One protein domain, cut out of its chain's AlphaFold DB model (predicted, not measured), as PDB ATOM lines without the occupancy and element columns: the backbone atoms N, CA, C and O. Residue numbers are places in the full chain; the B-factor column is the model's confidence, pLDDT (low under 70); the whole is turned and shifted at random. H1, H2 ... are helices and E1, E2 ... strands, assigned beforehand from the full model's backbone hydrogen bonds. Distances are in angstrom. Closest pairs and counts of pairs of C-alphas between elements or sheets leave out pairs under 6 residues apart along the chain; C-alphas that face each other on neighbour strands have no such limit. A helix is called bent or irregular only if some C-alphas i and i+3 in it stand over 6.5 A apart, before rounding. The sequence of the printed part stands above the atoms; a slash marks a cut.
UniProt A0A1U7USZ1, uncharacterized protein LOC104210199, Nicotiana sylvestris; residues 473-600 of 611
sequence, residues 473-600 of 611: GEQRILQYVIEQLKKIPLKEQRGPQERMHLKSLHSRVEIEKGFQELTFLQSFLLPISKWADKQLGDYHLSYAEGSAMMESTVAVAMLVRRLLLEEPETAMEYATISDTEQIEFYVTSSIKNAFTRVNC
ATOM      1  N   GLY A 473     167.301 165.307 150.790       88.62
ATOM      2  CA  GLY A 473     166.475 165.435 149.590       88.62
ATOM      3  C   GLY A 473     167.258 165.731 148.304       88.62
ATOM      4  O   GLY A 473     166.653 166.006 147.267       88.62
ATOM      5  N   GLU A 474     168.596 165.694 148.331       89.81
ATOM      6  CA  GLU A 474     169.422 166.134 147.204       89.81
ATOM      7  C   GLU A 474     169.436 165.122 146.052       89.81
ATOM      8  O   GLU A 474     170.082 164.073 146.105       89.81
ATOM      9  N   GLN A 475     168.770 165.468 144.946       89.56
ATOM     10  CA  GLN A 475     168.595 164.579 143.791       89.56
ATOM     11  C   GLN A 475     169.926 164.085 143.198       89.56
ATOM     12  O   GLN A 475     170.014 162.950 142.729       89.56
ATOM     13  N   ARG A 476     170.980 164.914 143.217       91.06
ATOM     14  CA  ARG A 476     172.296 164.530 142.676       91.06
ATOM     15  C   ARG A 476     172.899 163.336 143.413       91.06
ATOM     16  O   ARG A 476     173.572 162.528 142.781       91.06
ATOM     17  N   ILE A 477     172.620 163.192 144.711       94.56
ATOM     18  CA  ILE A 477     173.090 162.055 145.505       94.56
ATOM     19  C   ILE A 477     172.505 160.744 144.968       94.56
ATOM     20  O   ILE A 477     173.224 159.751 144.860       94.56
ATOM     21  N   LEU A 478     171.244 160.752 144.518       93.50
ATOM     22  CA  LEU A 478     170.597 159.573 143.938       93.50
ATOM     23  C   LEU A 478     171.305 159.053 142.685       93.50
ATOM     24  O   LEU A 478     171.392 157.841 142.482       93.50
ATOM     25  N   GLN A 479     171.859 159.951 141.871       95.12
ATOM     26  CA  GLN A 479     172.647 159.557 140.708       95.12
ATOM     27  C   GLN A 479     173.899 158.774 141.132       95.12
ATOM     28  O   GLN A 479     174.186 157.720 140.561       95.12
ATOM     29  N   TYR A 480     174.596 159.226 142.178       96.50
ATOM     30  CA  TYR A 480     175.735 158.495 142.734       96.50
ATOM     31  C   TYR A 480     175.314 157.146 143.333       96.50
ATOM     32  O   TYR A 480     176.019 156.158 143.134       96.50
ATOM     33  N   VAL A 481     174.150 157.056 143.992       98.06
ATOM     34  CA  VAL A 481     173.596 155.772 144.474       98.06
ATOM     35  C   VAL A 481     173.437 154.789 143.313       98.06
ATOM     36  O   VAL A 481     173.923 153.661 143.389       98.06
ATOM     37  N   ILE A 482     172.809 155.218 142.214       98.19
ATOM     38  CA  ILE A 482     172.614 154.398 141.008       98.19
ATOM     39  C   ILE A 482     173.958 153.912 140.451       98.19
ATOM     40  O   ILE A 482     174.083 152.750 140.054       98.19
ATOM     41  N   GLU A 483     174.968 154.780 140.415       97.56
ATOM     42  CA  GLU A 483     176.311 154.426 139.956       97.56
ATOM     43  C   GLU A 483     176.980 153.378 140.846       97.56
ATOM     44  O   GLU A 483     177.560 152.429 140.314       97.56
ATOM     45  N   GLN A 484     176.877 153.497 142.174       97.94
ATOM     46  CA  GLN A 484     177.436 152.496 143.090       97.94
ATOM     47  C   GLN A 484     176.681 151.165 143.005       97.94
ATOM     48  O   GLN A 484     177.312 150.117 142.890       97.94
ATOM     49  N   LEU A 485     175.344 151.184 142.949       98.25
ATOM     50  CA  LEU A 485     174.529 149.972 142.805       98.25
ATOM     51  C   LEU A 485     174.856 149.195 141.521       98.25
ATOM     52  O   LEU A 485     174.880 147.967 141.530       98.25
ATOM     53  N   LYS A 486     175.152 149.890 140.413       97.69
ATOM     54  CA  LYS A 486     175.569 149.258 139.148       97.69
ATOM     55  C   LYS A 486     176.946 148.590 139.219       97.69
ATOM     56  O   LYS A 486     177.216 147.719 138.394       97.69
ATOM     57  N   LYS A 487     177.806 149.001 140.155       97.44
ATOM     58  CA  LYS A 487     179.144 148.423 140.358       97.44
ATOM     59  C   LYS A 487     179.130 147.177 141.241       97.44
ATOM     60  O   LYS A 487     180.123 146.457 141.253       97.44
ATOM     61  N   ILE A 488     178.030 146.898 141.945       96.81
ATOM     62  CA  ILE A 488     177.884 145.676 142.742       96.81
ATOM     63  C   ILE A 488     177.746 144.485 141.774       96.81
ATOM     64  O   ILE A 488     176.754 144.412 141.040       96.81
ATOM     65  N   PRO A 489     178.713 143.547 141.737       93.56
ATOM     66  CA  PRO A 489     178.661 142.419 140.817       93.56
ATOM     67  C   PRO A 489     177.553 141.448 141.215       93.56
ATOM     68  O   PRO A 489     177.356 141.152 142.398       93.56
ATOM     69  N   LEU A 490     176.875 140.886 140.219       90.81
ATOM     70  CA  LEU A 490     175.928 139.785 140.401       90.81
ATOM     71  C   LEU A 490     176.657 138.510 140.842       90.81
ATOM     72  O   LEU A 490     177.846 138.329 140.571       90.81
ATOM     73  N   LYS A 491     175.959 137.591 141.507       87.06
ATOM     74  CA  LYS A 491     176.506 136.339 142.046       87.06
ATOM     75  C   LYS A 491     177.290 135.574 140.990       87.06
ATOM     76  O   LYS A 491     178.390 135.112 141.277       87.06
ATOM     77  N   GLU A 492     176.782 135.500 139.764       86.81
ATOM     78  CA  GLU A 492     177.432 134.836 138.626       86.81
ATOM     79  C   GLU A 492     178.760 135.486 138.206       86.81
ATOM     80  O   GLU A 492     179.662 134.793 137.740       86.81
ATOM     81  N   GLN A 493     178.914 136.789 138.439       90.44
ATOM     82  CA  GLN A 493     180.109 137.569 138.102       90.44
ATOM     83  C   GLN A 493     181.187 137.500 139.197       90.44
ATOM     84  O   GLN A 493     182.357 137.755 138.922       90.44
ATOM     85  N   ARG A 494     180.815 137.125 140.428       90.88
ATOM     86  CA  ARG A 494     181.739 137.016 141.571       90.88
ATOM     87  C   ARG A 494     182.638 135.785 141.464       90.88
ATOM     88  O   ARG A 494     182.188 134.709 141.061       90.88
ATOM     89  N   GLY A 495     183.886 135.911 141.909       90.12
ATOM     90  CA  GLY A 495     184.812 134.778 142.029       90.12
ATOM     91  C   GLY A 495     184.406 133.794 143.146       90.12
ATOM     92  O   GLY A 495     183.705 134.183 144.082       90.12
ATOM     93  N   PRO A 496     184.858 132.521 143.122       89.31
ATOM     94  CA  PRO A 496     184.479 131.526 144.136       89.31
ATOM     95  C   PRO A 496     184.808 131.944 145.576       89.31
ATOM     96  O   PRO A 496     183.997 131.745 146.478       89.31
ATOM     97  N   GLN A 497     185.978 132.554 145.791       86.94
ATOM     98  CA  GLN A 497     186.427 133.004 147.111       86.94
ATOM     99  C   GLN A 497     185.561 134.147 147.651       86.94
ATOM    100  O   GLN A 497     185.168 134.124 148.814       86.94
ATOM    101  N   GLU A 498     185.193 135.100 146.794       89.06
ATOM    102  CA  GLU A 498     184.304 136.205 147.154       89.06
ATOM    103  C   GLU A 498     182.886 135.716 147.469       89.06
ATOM    104  O   GLU A 498     182.298 136.132 148.464       89.06
ATOM    105  N   ARG A 499     182.353 134.770 146.682       89.69
ATOM    106  CA  ARG A 499     181.049 134.150 146.967       89.69
ATOM    107  C   ARG A 499     181.031 133.470 148.332       89.69
ATOM    108  O   ARG A 499     180.073 133.641 149.075       89.69
ATOM    109  N   MET A 500     182.070 132.699 148.658       87.81
ATOM    110  CA  MET A 500     182.188 132.058 149.971       87.81
ATOM    111  C   MET A 500     182.315 133.090 151.088       87.81
ATOM    112  O   MET A 500     181.692 132.925 152.133       87.81
ATOM    113  N   HIS A 501     183.080 134.158 150.855       89.00
ATOM    114  CA  HIS A 501     183.240 135.230 151.822       89.00
ATOM    115  C   HIS A 501     181.908 135.926 152.117       89.00
ATOM    116  O   HIS A 501     181.483 135.912 153.263       89.00
ATOM    117  N   LEU A 502     181.207 136.450 151.108       91.19
ATOM    118  CA  LEU A 502     179.915 137.117 151.310       91.19
ATOM    119  C   LEU A 502     178.866 136.175 151.910       91.19
ATOM    120  O   LEU A 502     178.117 136.584 152.785       91.19
ATOM    121  N   LYS A 503     178.873 134.892 151.517       88.94
ATOM    122  CA  LYS A 503     178.010 133.865 152.119       88.94
ATOM    123  C   LYS A 503     178.344 133.594 153.588       88.94
ATOM    124  O   LYS A 503     177.532 133.006 154.275       88.94
ATOM    125  N   SER A 504     179.521 133.953 154.090       89.56
ATOM    126  CA  SER A 504     179.822 133.820 155.524       89.56
ATOM    127  C   SER A 504     179.293 134.992 156.360       89.56
ATOM    128  O   SER A 504     179.197 134.869 157.577       89.56
ATOM    129  N   LEU A 505     178.936 136.109 155.718       92.81
ATOM    130  CA  LEU A 505     178.503 137.336 156.375       92.81
ATOM    131  C   LEU A 505     176.988 137.302 156.590       92.81
ATOM    132  O   LEU A 505     176.213 137.543 155.662       92.81
ATOM    133  N   HIS A 506     176.589 137.027 157.827       91.19
ATOM    134  CA  HIS A 506     175.195 137.058 158.244       91.19
ATOM    135  C   HIS A 506     175.030 137.913 159.483       91.19
ATOM    136  O   HIS A 506     175.904 137.968 160.349       91.19
ATOM    137  N   SER A 507     173.886 138.571 159.544       91.75
ATOM    138  CA  SER A 507     173.452 139.373 160.661       91.75
ATOM    139  C   SER A 507     172.192 138.780 161.253       91.75
ATOM    140  O   SER A 507     171.335 138.281 160.533       91.75
ATOM    141  N   ARG A 508     172.071 138.841 162.574       89.31
ATOM    142  CA  ARG A 508     170.864 138.430 163.281       89.31
ATOM    143  C   ARG A 508     170.310 139.647 163.996       89.31
ATOM    144  O   ARG A 508     170.951 140.154 164.913       89.31
ATOM    145  N   VAL A 509     169.139 140.095 163.564       86.62
ATOM    146  CA  VAL A 509     168.480 141.302 164.069       86.62
ATOM    147  C   VAL A 509     167.202 140.906 164.796       86.62
ATOM    148  O   VAL A 509     166.485 140.003 164.362       86.62
ATOM    149  N   GLU A 510     166.938 141.547 165.928       81.88
ATOM    150  CA  GLU A 510     165.692 141.374 166.670       81.88
ATOM    151  C   GLU A 510     164.571 142.173 165.992       81.88
ATOM    152  O   GLU A 510     164.728 143.346 165.662       81.88
ATOM    153  N   ILE A 511     163.447 141.511 165.744       80.44
ATOM    154  CA  ILE A 511     162.223 142.085 165.184       80.44
ATOM    155  C   ILE A 511     161.062 141.756 166.124       80.44
ATOM    156  O   ILE A 511     161.131 140.801 166.892       80.44
ATOM    157  N   GLU A 512     159.941 142.471 166.020       73.25
ATOM    158  CA  GLU A 512     158.756 142.242 166.873       73.25
ATOM    159  C   GLU A 512     158.283 140.772 166.908       73.25
ATOM    160  O   GLU A 512     157.688 140.320 167.883       73.25
ATOM    161  N   LYS A 513     158.555 140.008 165.840       74.25
ATOM    162  CA  LYS A 513     158.164 138.597 165.676       74.25
ATOM    163  C   LYS A 513     159.269 137.590 166.040       74.25
ATOM    164  O   LYS A 513     159.106 136.403 165.761       74.25
ATOM    165  N   GLY A 514     160.380 138.030 166.633       82.19
ATOM    166  CA  GLY A 514     161.515 137.187 167.017       82.19
ATOM    167  C   GLY A 514     162.831 137.664 166.408       82.19
ATOM    168  O   GLY A 514     163.203 138.819 166.545       82.19
ATOM    169  N   PHE A 515     163.562 136.776 165.736       83.69
ATOM    170  CA  PHE A 515     164.822 137.133 165.085       83.69
ATOM    171  C   PHE A 515     164.717 136.957 163.579       83.69
ATOM    172  O   PHE A 515     164.169 135.961 163.112       83.69
ATOM    173  N   GLN A 516     165.291 137.902 162.844       87.88
ATOM    174  CA  GLN A 516     165.496 137.805 161.410       87.88
ATOM    175  C   GLN A 516     166.986 137.616 161.129       87.88
ATOM    176  O   GLN A 516     167.819 138.383 161.619       87.88
ATOM    177  N   GLU A 517     167.317 136.584 160.358       90.06
ATOM    178  CA  GLU A 517     168.654 136.413 159.800       90.06
ATOM    179  C   GLU A 517     168.715 137.144 158.457       90.06
ATOM    180  O   GLU A 517     167.806 137.040 157.641       90.06
ATOM    181  N   LEU A 518     169.756 137.946 158.263       91.94
ATOM    182  CA  LEU A 518     169.969 138.753 157.071       91.94
ATOM    183  C   LEU A 518     171.350 138.444 156.513       91.94
ATOM    184  O   LEU A 518     172.342 138.447 157.242       91.94
ATOM    185  N   THR A 519     171.443 138.221 155.211       93.69
ATOM    186  CA  THR A 519     172.735 138.206 154.522       93.69
ATOM    187  C   THR A 519     173.316 139.616 154.447       93.69
ATOM    188  O   THR A 519     172.607 140.610 154.616       93.69
ATOM    189  N   PHE A 520     174.610 139.729 154.143       94.75
ATOM    190  CA  PHE A 520     175.253 141.034 153.970       94.75
ATOM    191  C   PHE A 520     174.496 141.966 153.011       94.75
ATOM    192  O   PHE A 520     174.260 143.121 153.345       94.75
ATOM    193  N   LEU A 521     174.076 141.485 151.835       94.75
ATOM    194  CA  LEU A 521     173.340 142.336 150.895       94.75
ATOM    195  C   LEU A 521     171.970 142.730 151.452       94.75
ATOM    196  O   LEU A 521     171.574 143.886 151.327       94.75
ATOM    197  N   GLN A 522     171.271 141.811 152.119       93.69
ATOM    198  CA  GLN A 522     169.980 142.102 152.736       93.69
ATOM    199  C   GLN A 522     170.087 143.167 153.840       93.69
ATOM    200  O   GLN A 522     169.260 144.078 153.868       93.69
ATOM    201  N   SER A 523     171.123 143.116 154.688       94.38
ATOM    202  CA  SER A 523     171.354 144.090 155.770       94.38
ATOM    203  C   SER A 523     171.423 145.546 155.287       94.38
ATOM    204  O   SER A 523     171.031 146.446 156.029       94.38
ATOM    205  N   PHE A 524     171.903 145.781 154.061       95.88
ATOM    206  CA  PHE A 524     172.086 147.123 153.493       95.88
ATOM    207  C   PHE A 524     171.024 147.485 152.451       95.88
ATOM    208  O   PHE A 524     170.625 148.641 152.359       95.88
ATOM    209  N   LEU A 525     170.561 146.525 151.648       95.62
ATOM    210  CA  LEU A 525     169.694 146.808 150.504       95.62
ATOM    211  C   LEU A 525     168.199 146.688 150.831       95.62
ATOM    212  O   LEU A 525     167.396 147.371 150.197       95.62
ATOM    213  N   LEU A 526     167.794 145.890 151.828       93.44
ATOM    214  CA  LEU A 526     166.377 145.797 152.206       93.44
ATOM    215  C   LEU A 526     165.787 147.122 152.706       93.44
ATOM    216  O   LEU A 526     164.666 147.424 152.297       93.44
ATOM    217  N   PRO A 527     166.464 147.933 153.545       94.06
ATOM    218  CA  PRO A 527     165.880 149.203 153.968       94.06
ATOM    219  C   PRO A 527     165.761 150.197 152.799       94.06
ATOM    220  O   PRO A 527     164.772 150.922 152.724       94.06
ATOM    221  N   ILE A 528     166.691 150.160 151.830       96.06
ATOM    222  CA  ILE A 528     166.583 150.925 150.574       96.06
ATOM    223  C   ILE A 528     165.342 150.485 149.790       96.06
ATOM    224  O   ILE A 528     164.552 151.332 149.377       96.06
ATOM    225  N   SER A 529     165.150 149.170 149.623       93.75
ATOM    226  CA  SER A 529     163.981 148.612 148.931       93.75
ATOM    227  C   SER A 529     162.689 149.051 149.605       93.75
ATOM    228  O   SER A 529     161.855 149.670 148.961       93.75
ATOM    229  N   LYS A 530     162.558 148.823 150.919       92.75
ATOM    230  CA  LYS A 530     161.352 149.166 151.689       92.75
ATOM    231  C   LYS A 530     161.008 150.648 151.590       92.75
ATOM    232  O   LYS A 530     159.839 150.995 151.429       92.75
ATOM    233  N   TRP A 531     162.010 151.523 151.674       94.75
ATOM    234  CA  TRP A 531     161.791 152.955 151.500       94.75
ATOM    235  C   TRP A 531     161.320 153.269 150.079       94.75
ATOM    236  O   TRP A 531     160.316 153.958 149.910       94.75
ATOM    237  N   ALA A 532     161.990 152.734 149.055       94.81
ATOM    238  CA  ALA A 532     161.628 152.987 147.664       94.81
ATOM    239  C   ALA A 532     160.225 152.454 147.338       94.81
ATOM    240  O   ALA A 532     159.436 153.164 146.721       94.81
ATOM    241  N   ASP A 533     159.880 151.264 147.833       93.06
ATOM    242  CA  ASP A 533     158.557 150.648 147.718       93.06
ATOM    243  C   ASP A 533     157.469 151.521 148.351       93.06
ATOM    244  O   ASP A 533     156.417 151.731 147.748       93.06
ATOM    245  N   LYS A 534     157.732 152.086 149.539       92.81
ATOM    246  CA  LYS A 534     156.823 153.017 150.223       92.81
ATOM    247  C   LYS A 534     156.595 154.283 149.395       92.81
ATOM    248  O   LYS A 534     155.447 154.673 149.200       92.81
ATOM    249  N   GLN A 535     157.660 154.899 148.874       92.69
ATOM    250  CA  GLN A 535     157.539 156.127 148.076       92.69
ATOM    251  C   GLN A 535     156.868 155.883 146.719       92.69
ATOM    252  O   GLN A 535     156.024 156.664 146.289       92.69
ATOM    253  N   LEU A 536     157.229 154.803 146.023       94.50
ATOM    254  CA  LEU A 536     156.669 154.473 144.711       94.50
ATOM    255  C   LEU A 536     155.239 153.933 144.817       94.50
ATOM    256  O   LEU A 536     154.425 154.186 143.934       94.50
ATOM    257  N   GLY A 537     154.893 153.258 145.915       93.81
ATOM    258  CA  GLY A 537     153.529 152.815 146.205       93.81
ATOM    259  C   GLY A 537     152.527 153.962 146.385       93.81
ATOM    260  O   GLY A 537     151.319 153.728 146.306       93.81
ATOM    261  N   ASP A 538     153.006 155.195 146.580       93.50
ATOM    262  CA  ASP A 538     152.195 156.410 146.635       93.50
ATOM    263  C   ASP A 538     152.840 157.602 145.900       93.50
ATOM    264  O   ASP A 538     152.817 158.743 146.365       93.50
ATOM    265  N   TYR A 539     153.399 157.352 144.711       93.31
ATOM    266  CA  TYR A 539     154.187 158.356 143.990       93.31
ATOM    267  C   TYR A 539     153.425 159.645 143.643       93.31
ATOM    268  O   TYR A 539     154.046 160.700 143.556       93.31
ATOM    269  N   HIS A 540     152.097 159.596 143.460       90.81
ATOM    270  CA  HIS A 540     151.289 160.802 143.232       90.81
ATOM    271  C   HIS A 540     151.378 161.797 144.399       90.81
ATOM    272  O   HIS A 540     151.202 162.991 144.183       90.81
ATOM    273  N   LEU A 541     151.613 161.310 145.625       89.50
ATOM    274  CA  LEU A 541     151.859 162.145 146.798       89.50
ATOM    275  C   LEU A 541     153.347 162.490 146.912       89.50
ATOM    276  O   LEU A 541     153.697 163.659 147.030       89.50
ATOM    277  N   SER A 542     154.215 161.480 146.836       86.69
ATOM    278  CA  SER A 542     155.652 161.641 147.089       86.69
ATOM    279  C   SER A 542     156.400 162.454 146.028       86.69
ATOM    280  O   SER A 542     157.454 163.007 146.324       86.69
ATOM    281  N   TYR A 543     155.885 162.530 144.796       88.81
ATOM    282  CA  TYR A 543     156.568 163.159 143.658       88.81
ATOM    283  C   TYR A 543     155.682 164.141 142.882       88.81
ATOM    284  O   TYR A 543     155.875 164.331 141.680       88.81
ATOM    285  N   ALA A 544     154.725 164.788 143.555       76.25
ATOM    286  CA  ALA A 544     153.776 165.718 142.933       76.25
ATOM    287  C   ALA A 544     154.444 166.843 142.108       76.25
ATOM    288  O   ALA A 544     153.873 167.305 141.121       76.25
ATOM    289  N   GLU A 545     155.662 167.250 142.478       67.19
ATOM    290  CA  GLU A 545     156.373 168.395 141.892       67.19
ATOM    291  C   GLU A 545     157.608 168.018 141.044       67.19
ATOM    292  O   GLU A 545     158.258 168.907 140.490       67.19
ATOM    293  N   GLY A 546     157.961 166.729 140.888       71.19
ATOM    294  CA  GLY A 546     159.240 166.364 140.255       71.19
ATOM    295  C   GLY A 546     159.365 164.936 139.717       71.19
ATOM    296  O   GLY A 546     159.725 164.010 140.444       71.19
ATOM    297  N   SER A 547     159.212 164.771 138.397       80.62
ATOM    298  CA  SER A 547     159.338 163.472 137.712       80.62
ATOM    299  C   SER A 547     160.763 162.902 137.694       80.62
ATOM    300  O   SER A 547     160.938 161.687 137.676       80.62
ATOM    301  N   ALA A 548     161.791 163.755 137.713       86.00
ATOM    302  CA  ALA A 548     163.187 163.319 137.603       86.00
ATOM    303  C   ALA A 548     163.688 162.585 138.864       86.00
ATOM    304  O   ALA A 548     164.486 161.648 138.778       86.00
ATOM    305  N   MET A 549     163.197 162.983 140.042       88.62
ATOM    306  CA  MET A 549     163.483 162.273 141.289       88.62
ATOM    307  C   MET A 549     162.783 160.910 141.298       88.62
ATOM    308  O   MET A 549     163.419 159.911 141.619       88.62
ATOM    309  N   MET A 550     161.526 160.849 140.845       93.06
ATOM    310  CA  MET A 550     160.785 159.592 140.709       93.06
ATOM    311  C   MET A 550     161.489 158.608 139.768       93.06
ATOM    312  O   MET A 550     161.654 157.445 140.127       93.06
ATOM    313  N   GLU A 551     161.944 159.060 138.594       93.31
ATOM    314  CA  GLU A 551     162.706 158.231 137.645       93.31
ATOM    315  C   GLU A 551     163.939 157.610 138.312       93.31
ATOM    316  O   GLU A 551     164.190 156.406 138.205       93.31
ATOM    317  N   SER A 552     164.676 158.429 139.061       94.62
ATOM    318  CA  SER A 552     165.868 157.988 139.776       94.62
ATOM    319  C   SER A 552     165.510 156.986 140.889       94.62
ATOM    320  O   SER A 552     166.192 155.973 141.038       94.62
ATOM    321  N   THR A 553     164.416 157.203 141.631       94.94
ATOM    322  CA  THR A 553     163.944 156.259 142.657       94.94
ATOM    323  C   THR A 553     163.516 154.927 142.049       94.94
ATOM    324  O   THR A 553     163.861 153.879 142.594       94.94
ATOM    325  N   VAL A 554     162.822 154.932 140.904       95.06
ATOM    326  CA  VAL A 554     162.489 153.698 140.172       95.06
ATOM    327  C   VAL A 554     163.769 152.961 139.786       95.06
ATOM    328  O   VAL A 554     163.877 151.761 140.027       95.06
ATOM    329  N   ALA A 555     164.775 153.661 139.256       96.00
ATOM    330  CA  ALA A 555     166.053 153.040 138.921       96.00
ATOM    331  C   ALA A 555     166.727 152.400 140.148       96.00
ATOM    332  O   ALA A 555     167.187 151.261 140.060       96.00
ATOM    333  N   VAL A 556     166.750 153.087 141.297       96.94
ATOM    334  CA  VAL A 556     167.261 152.530 142.564       96.94
ATOM    335  C   VAL A 556     166.477 151.281 142.972       96.94
ATOM    336  O   VAL A 556     167.096 150.245 143.214       96.94
ATOM    337  N   ALA A 557     165.141 151.346 142.982       95.38
ATOM    338  CA  ALA A 557     164.273 150.229 143.356       95.38
ATOM    339  C   ALA A 557     164.547 148.988 142.495       95.38
ATOM    340  O   ALA A 557     164.790 147.903 143.020       95.38
ATOM    341  N   MET A 558     164.609 149.155 141.170       94.56
ATOM    342  CA  MET A 558     164.845 148.047 140.241       94.56
ATOM    343  C   MET A 558     166.261 147.465 140.365       94.56
ATOM    344  O   MET A 558     166.444 146.247 140.295       94.56
ATOM    345  N   LEU A 559     167.279 148.307 140.580       95.75
ATOM    346  CA  LEU A 559     168.654 147.846 140.796       95.75
ATOM    347  C   LEU A 559     168.784 147.036 142.091       95.75
ATOM    348  O   LEU A 559     169.373 145.956 142.070       95.75
ATOM    349  N   VAL A 560     168.216 147.544 143.187       95.44
ATOM    350  CA  VAL A 560     168.198 146.883 144.499       95.44
ATOM    351  C   VAL A 560     167.447 145.558 144.430       95.44
ATOM    352  O   VAL A 560     167.985 144.531 144.840       95.44
ATOM    353  N   ARG A 561     166.249 145.559 143.837       91.94
ATOM    354  CA  ARG A 561     165.431 144.361 143.617       91.94
ATOM    355  C   ARG A 561     166.222 143.263 142.917       91.94
ATOM    356  O   ARG A 561     166.266 142.129 143.383       91.94
ATOM    357  N   ARG A 562     166.906 143.611 141.827       91.75
ATOM    358  CA  ARG A 562     167.724 142.672 141.055       91.75
ATOM    359  C   ARG A 562     168.883 142.082 141.861       91.75
ATOM    360  O   ARG A 562     169.176 140.904 141.698       91.75
ATOM    361  N   LEU A 563     169.531 142.875 142.716       93.06
ATOM    362  CA  LEU A 563     170.595 142.391 143.605       93.06
ATOM    363  C   LEU A 563     170.046 141.456 144.694       93.06
ATOM    364  O   LEU A 563     170.684 140.464 145.031       93.06
ATOM    365  N   LEU A 564     168.854 141.752 145.215       91.56
ATOM    366  CA  LEU A 564     168.194 140.964 146.256       91.56
ATOM    367  C   LEU A 564     167.586 139.646 145.742       91.56
ATOM    368  O   LEU A 564     167.497 138.689 146.504       91.56
ATOM    369  N   LEU A 565     167.218 139.552 144.459       86.62
ATOM    370  CA  LEU A 565     166.706 138.317 143.840       86.62
ATOM    371  C   LEU A 565     167.692 137.136 143.904       86.62
ATOM    372  O   LEU A 565     167.281 135.982 143.789       86.62
ATOM    373  N   GLU A 566     168.987 137.401 144.084       76.56
ATOM    374  CA  GLU A 566     170.024 136.367 144.183       76.56
ATOM    375  C   GLU A 566     170.107 135.702 145.571       76.56
ATOM    376  O   GLU A 566     170.797 134.679 145.728       76.56
ATOM    377  N   GLU A 567     169.431 136.285 146.568       79.75
ATOM    378  CA  GLU A 567     169.505 135.908 147.977       79.75
ATOM    379  C   GLU A 567     168.434 134.860 148.341       79.75
ATOM    380  O   GLU A 567     167.287 134.947 147.895       79.75
ATOM    381  N   PRO A 568     168.786 133.839 149.145       63.44
ATOM    382  CA  PRO A 568     168.014 132.599 149.274       63.44
ATOM    383  C   PRO A 568     166.601 132.772 149.850       63.44
ATOM    384  O   PRO A 568     165.715 132.004 149.483       63.44
ATOM    385  N   GLU A 569     166.375 133.762 150.719       59.41
ATOM    386  CA  GLU A 569     165.058 134.020 151.328       59.41
ATOM    387  C   GLU A 569     164.218 135.001 150.501       59.41
ATOM    388  O   GLU A 569     163.015 134.821 150.318       59.41
ATOM    389  N   THR A 570     164.869 136.009 149.924       56.84
ATOM    390  CA  THR A 570     164.226 137.062 149.132       56.84
ATOM    391  C   THR A 570     163.829 136.569 147.741       56.84
ATOM    392  O   THR A 570     162.865 137.065 147.162       56.84
ATOM    393  N   ALA A 571     164.487 135.522 147.233       54.66
ATOM    394  CA  ALA A 571     164.087 134.842 146.008       54.66
ATOM    395  C   ALA A 571     162.645 134.302 146.069       54.66
ATOM    396  O   ALA A 571     161.980 134.270 145.044       54.66
ATOM    397  N   MET A 572     162.107 133.919 147.234       48.72
ATOM    398  CA  MET A 572     160.746 133.362 147.287       48.72
ATOM    399  C   MET A 572     159.649 134.443 147.226       48.72
ATOM    400  O   MET A 572     158.613 134.222 146.601       48.72
ATOM    401  N   GLU A 573     159.889 135.621 147.808       53.19
ATOM    402  CA  GLU A 573     158.964 136.768 147.754       53.19
ATOM    403  C   GLU A 573     159.113 137.593 146.467       53.19
ATOM    404  O   GLU A 573     158.115 138.041 145.913       53.19
ATOM    405  N   TYR A 574     160.335 137.768 145.952       53.09
ATOM    406  CA  TYR A 574     160.592 138.630 144.794       53.09
ATOM    407  C   TYR A 574     160.645 137.878 143.457       53.09
ATOM    408  O   TYR A 574     160.321 138.481 142.435       53.09
ATOM    409  N   ALA A 575     161.008 136.585 143.409       55.78
ATOM    410  CA  ALA A 575     161.083 135.850 142.131       55.78
ATOM    411  C   ALA A 575     159.715 135.410 141.590       55.78
ATOM    412  O   ALA A 575     159.632 134.901 140.475       55.78
ATOM    413  N   THR A 576     158.643 135.605 142.359       60.09
ATOM    414  CA  THR A 576     157.266 135.354 141.910       60.09
ATOM    415  C   THR A 576     156.683 136.510 141.099       60.09
ATOM    416  O   THR A 576     155.663 136.319 140.447       60.09
ATOM    417  N   ILE A 577     157.333 137.678 141.114       71.88
ATOM    418  CA  ILE A 577     156.851 138.908 140.486       71.88
ATOM    419  C   ILE A 577     157.894 139.360 139.452       71.88
ATOM    420  O   ILE A 577     159.080 139.519 139.750       71.88
ATOM    421  N   SER A 578     157.488 139.560 138.208       83.12
ATOM    422  CA  SER A 578     158.322 140.151 137.157       83.12
ATOM    423  C   SER A 578     158.552 141.647 137.397       83.12
ATOM    424  O   SER A 578     157.803 142.305 138.113       83.12
ATOM    425  N   ASP A 579     159.586 142.217 136.775       85.81
ATOM    426  CA  ASP A 579     159.838 143.664 136.847       85.81
ATOM    427  C   ASP A 579     158.629 144.482 136.360       85.81
ATOM    428  O   ASP A 579     158.294 145.513 136.939       85.81
ATOM    429  N   THR A 580     157.936 143.984 135.334       87.25
ATOM    430  CA  THR A 580     156.692 144.562 134.815       87.25
ATOM    431  C   THR A 580     155.564 144.525 135.840       87.25
ATOM    432  O   THR A 580     154.935 145.551 136.076       87.25
ATOM    433  N   GLU A 581     155.349 143.388 136.503       89.50
ATOM    434  CA  GLU A 581     154.298 143.253 137.521       89.50
ATOM    435  C   GLU A 581     154.586 144.123 138.753       89.50
ATOM    436  O   GLU A 581     153.663 144.694 139.329       89.50
ATOM    437  N   GLN A 582     155.857 144.294 139.133       90.12
ATOM    438  CA  GLN A 582     156.234 145.190 140.229       90.12
ATOM    439  C   GLN A 582     155.913 146.656 139.898       90.12
ATOM    440  O   GLN A 582     155.374 147.387 140.729       90.12
ATOM    441  N   ILE A 583     156.212 147.093 138.672       91.75
ATOM    442  CA  ILE A 583     155.889 148.450 138.218       91.75
ATOM    443  C   ILE A 583     154.368 148.643 138.153       91.75
ATOM    444  O   ILE A 583     153.857 149.657 138.634       91.75
ATOM    445  N   GLU A 584     153.630 147.669 137.615       93.19
ATOM    446  CA  GLU A 584     152.162 147.688 137.598       93.19
ATOM    447  C   GLU A 584     151.567 147.746 139.011       93.19
ATOM    448  O   GLU A 584     150.579 148.454 139.238       93.19
ATOM    449  N   PHE A 585     152.191 147.065 139.977       92.50
ATOM    450  CA  PHE A 585     151.811 147.140 141.383       92.50
ATOM    451  C   PHE A 585     151.974 148.559 141.940       92.50
ATOM    452  O   PHE A 585     151.020 149.080 142.522       92.50
ATOM    453  N   TYR A 586     153.114 149.228 141.718       94.50
ATOM    454  CA  TYR A 586     153.290 150.624 142.147       94.50
ATOM    455  C   TYR A 586     152.252 151.556 141.512       94.50
ATOM    456  O   TYR A 586     151.646 152.375 142.207       94.50
ATOM    457  N   VAL A 587     151.997 151.402 140.207       94.81
ATOM    458  CA  VAL A 587     150.988 152.186 139.474       94.81
ATOM    459  C   VAL A 587     149.603 151.995 140.078       94.81
ATOM    460  O   VAL A 587     148.943 152.972 140.433       94.81
ATOM    461  N   THR A 588     149.181 150.747 140.257       95.75
ATOM    462  CA  THR A 588     147.856 150.418 140.793       95.75
ATOM    463  C   THR A 588     147.704 150.885 142.242       95.75
ATOM    464  O   THR A 588     146.684 151.480 142.595       95.75
ATOM    465  N   SER A 589     148.726 150.663 143.075       95.31
ATOM    466  CA  SER A 589     148.750 151.084 144.480       95.31
ATOM    467  C   SER A 589     148.635 152.602 144.606       95.31
ATOM    468  O   SER A 589     147.769 153.101 145.326       95.31
ATOM    469  N   SER A 590     149.429 153.354 143.840       95.25
ATOM    470  CA  SER A 590     149.409 154.812 143.922       95.25
ATOM    471  C   SER A 590     148.106 155.411 143.390       95.25
ATOM    472  O   SER A 590     147.581 156.338 144.003       95.25
ATOM    473  N   ILE A 591     147.526 154.860 142.314       95.06
ATOM    474  CA  ILE A 591     146.202 155.282 141.821       95.06
ATOM    475  C   ILE A 591     145.132 155.050 142.892       95.06
ATOM    476  O   ILE A 591     144.305 155.928 143.143       95.06
ATOM    477  N   LYS A 592     145.156 153.890 143.561       95.12
ATOM    478  CA  LYS A 592     144.217 153.573 144.644       95.12
ATOM    479  C   LYS A 592     144.355 154.550 145.819       95.12
ATOM    480  O   LYS A 592     143.342 155.031 146.331       95.12
ATOM    481  N   ASN A 593     145.583 154.871 146.221       93.31
ATOM    482  CA  ASN A 593     145.856 155.831 147.294       93.31
ATOM    483  C   ASN A 593     145.411 157.253 146.910       93.31
ATOM    484  O   ASN A 593     144.712 157.909 147.685       93.31
ATOM    485  N   ALA A 594     145.712 157.696 145.686       92.50
ATOM    486  CA  ALA A 594     145.276 158.990 145.164       92.50
ATOM    487  C   ALA A 594     143.744 159.109 145.105       92.50
ATOM    488  O   ALA A 594     143.189 160.101 145.576       92.50
ATOM    489  N   PHE A 595     143.051 158.081 144.605       93.31
ATOM    490  CA  PHE A 595     141.587 158.043 144.579       93.31
ATOM    491  C   PHE A 595     140.990 158.119 145.989       93.31
ATOM    492  O   PHE A 595     140.045 158.869 146.224       93.31
ATOM    493  N   THR A 596     141.575 157.387 146.941       92.44
ATOM    494  CA  THR A 596     141.134 157.398 148.344       92.44
ATOM    495  C   THR A 596     141.265 158.796 148.952       92.44
ATOM    496  O   THR A 596     140.310 159.277 149.555       92.44
ATOM    497  N   ARG A 597     142.387 159.498 148.722       91.25
ATOM    498  CA  ARG A 597     142.581 160.883 149.190       91.25
ATOM    499  C   ARG A 597     141.560 161.857 148.607       91.25
ATOM    500  O   ARG A 597     140.991 162.649 149.351       91.25
ATOM    501  N   VAL A 598     141.307 161.787 147.297       89.12
ATOM    502  CA  VAL A 598     140.306 162.646 146.641       89.12
ATOM    503  C   VAL A 598     138.915 162.384 147.217       89.12
ATOM    504  O   VAL A 598     138.186 163.330 147.500       89.12
ATOM    505  N   ASN A 599     138.558 161.118 147.443       86.31
ATOM    506  CA  ASN A 599     137.266 160.761 148.018       86.31
ATOM    507  C   ASN A 599     137.113 161.265 149.466       86.31
ATOM    508  O   ASN A 599     136.085 161.844 149.801       86.31
ATOM    509  N   CYS A 600     138.144 161.124 150.307       80.81
ATOM    510  CA  CYS A 600     138.149 161.691 151.660       80.81
ATOM    511  C   CYS A 600     137.977 163.217 151.643       80.81
ATOM    512  O   CYS A 600     137.138 163.743 152.367       80.81
TER     513      CYS A 600
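This is residues 473 to 600 of the 611 residues of the protein "uncharacterized protein LOC104210199" of Nicotiana sylvestris (UniProt A0A1U7USZ1). Helix H5 is the middle of a small helical body, with H1 along one side of it and the oppositely running H3 along another, while H1 and H3 stay apart from each other. The small helix H2 lies beyond the first end of H3, and a two-stranded hairpin, E1 and E2, lies beside the first part of H3, residues 520 to 526; at the other end of H3 the short H4 and the long H7 meet, and H7 runs on outward from there, with H2 and the last part of H7 at opposite ends of the longest axis. The printed part has 128 residues, mostly helix, with seven named helices and two named strands in the order H1, H2, E1, E2, H3, H4, H5, H6, H7; the sheet E1 - E2 is antiparallel. It is only just compact, close to loose, with a radius of gyration of the C-alphas of 16.5 A, and spans 54 by 36 by 26 A.

H1, residues 475 to 487, touches the hub H5, residues 547 to 564, closest at the C-alphas of Ile 482 and Val 556, 5.9 A; they run the same way at a shallow tilt of 25 degrees. H2, residues 496 to 504, is close to but not clearly touching H3, residues 520 to 536; their closest C-alphas, Leu 502 and Phe 520, are 6.6 A apart. E1, residues 506 to 511, and E2, residues 514 to 519, form a hairpin at 151 degrees, with N 507 and O 518 at 2.8 A and N 516 and O 509 at 2.9 A, within hydrogen-bond range. H3 has a kink of 29 degrees near residue 527 and is only just irregular, with C-alphas 524 and 527 6.6 A apart. H3 touches H5, closest at the C-alphas of Ala 532 and Ala 557, 5.8 A; they run opposite ways at a shallow tilt of 34 degrees, only just short of steep. H4, residues 539 to 542, touches residues 586 to 594 of H7, residues 579 to 600; their closest C-alphas are Tyr 539 and Ser 590, 5.9 A. H3 and H7 only just touch, with 3 pairs of C-alphas within 8 A, the closest Leu 536 and Tyr 586 at 5.7 A. H6, residues 570 to 574, only just touches H5, with 3 such pairs, the closest Leu 564 and Thr 570 at 6.3 A. In H2, H5, H6 and H7 every O i to N i+4 pair is within hydrogen-bond range; in H1 7 of 9 are and in H3 10 of 13, and H4 is too short for such a pair.

H1 begins at C-alpha 475 (168.595, 164.579, 143.791) and is 19.6 A long; H2 is 12.5 A, E1 15.5 A and E2 16.8 A. H3 begins at C-alpha 520 (175.253, 141.034, 153.970) and is 24.7 A long, H4 4.7 A, H5 25.7 A and H6 5.9 A. H7 is 31.9 A long and ends at C-alpha 600 (138.149, 161.691, 151.660).

The two C-alphas farthest apart, Gln 497 and Asn 599, are 56.5 A apart. The printed part has no cut; its links are tight but for the short one from H1 to H2. The mean pLDDT of the printed part is 88.1, and residue 545 and residues 568 to 576 are under 70.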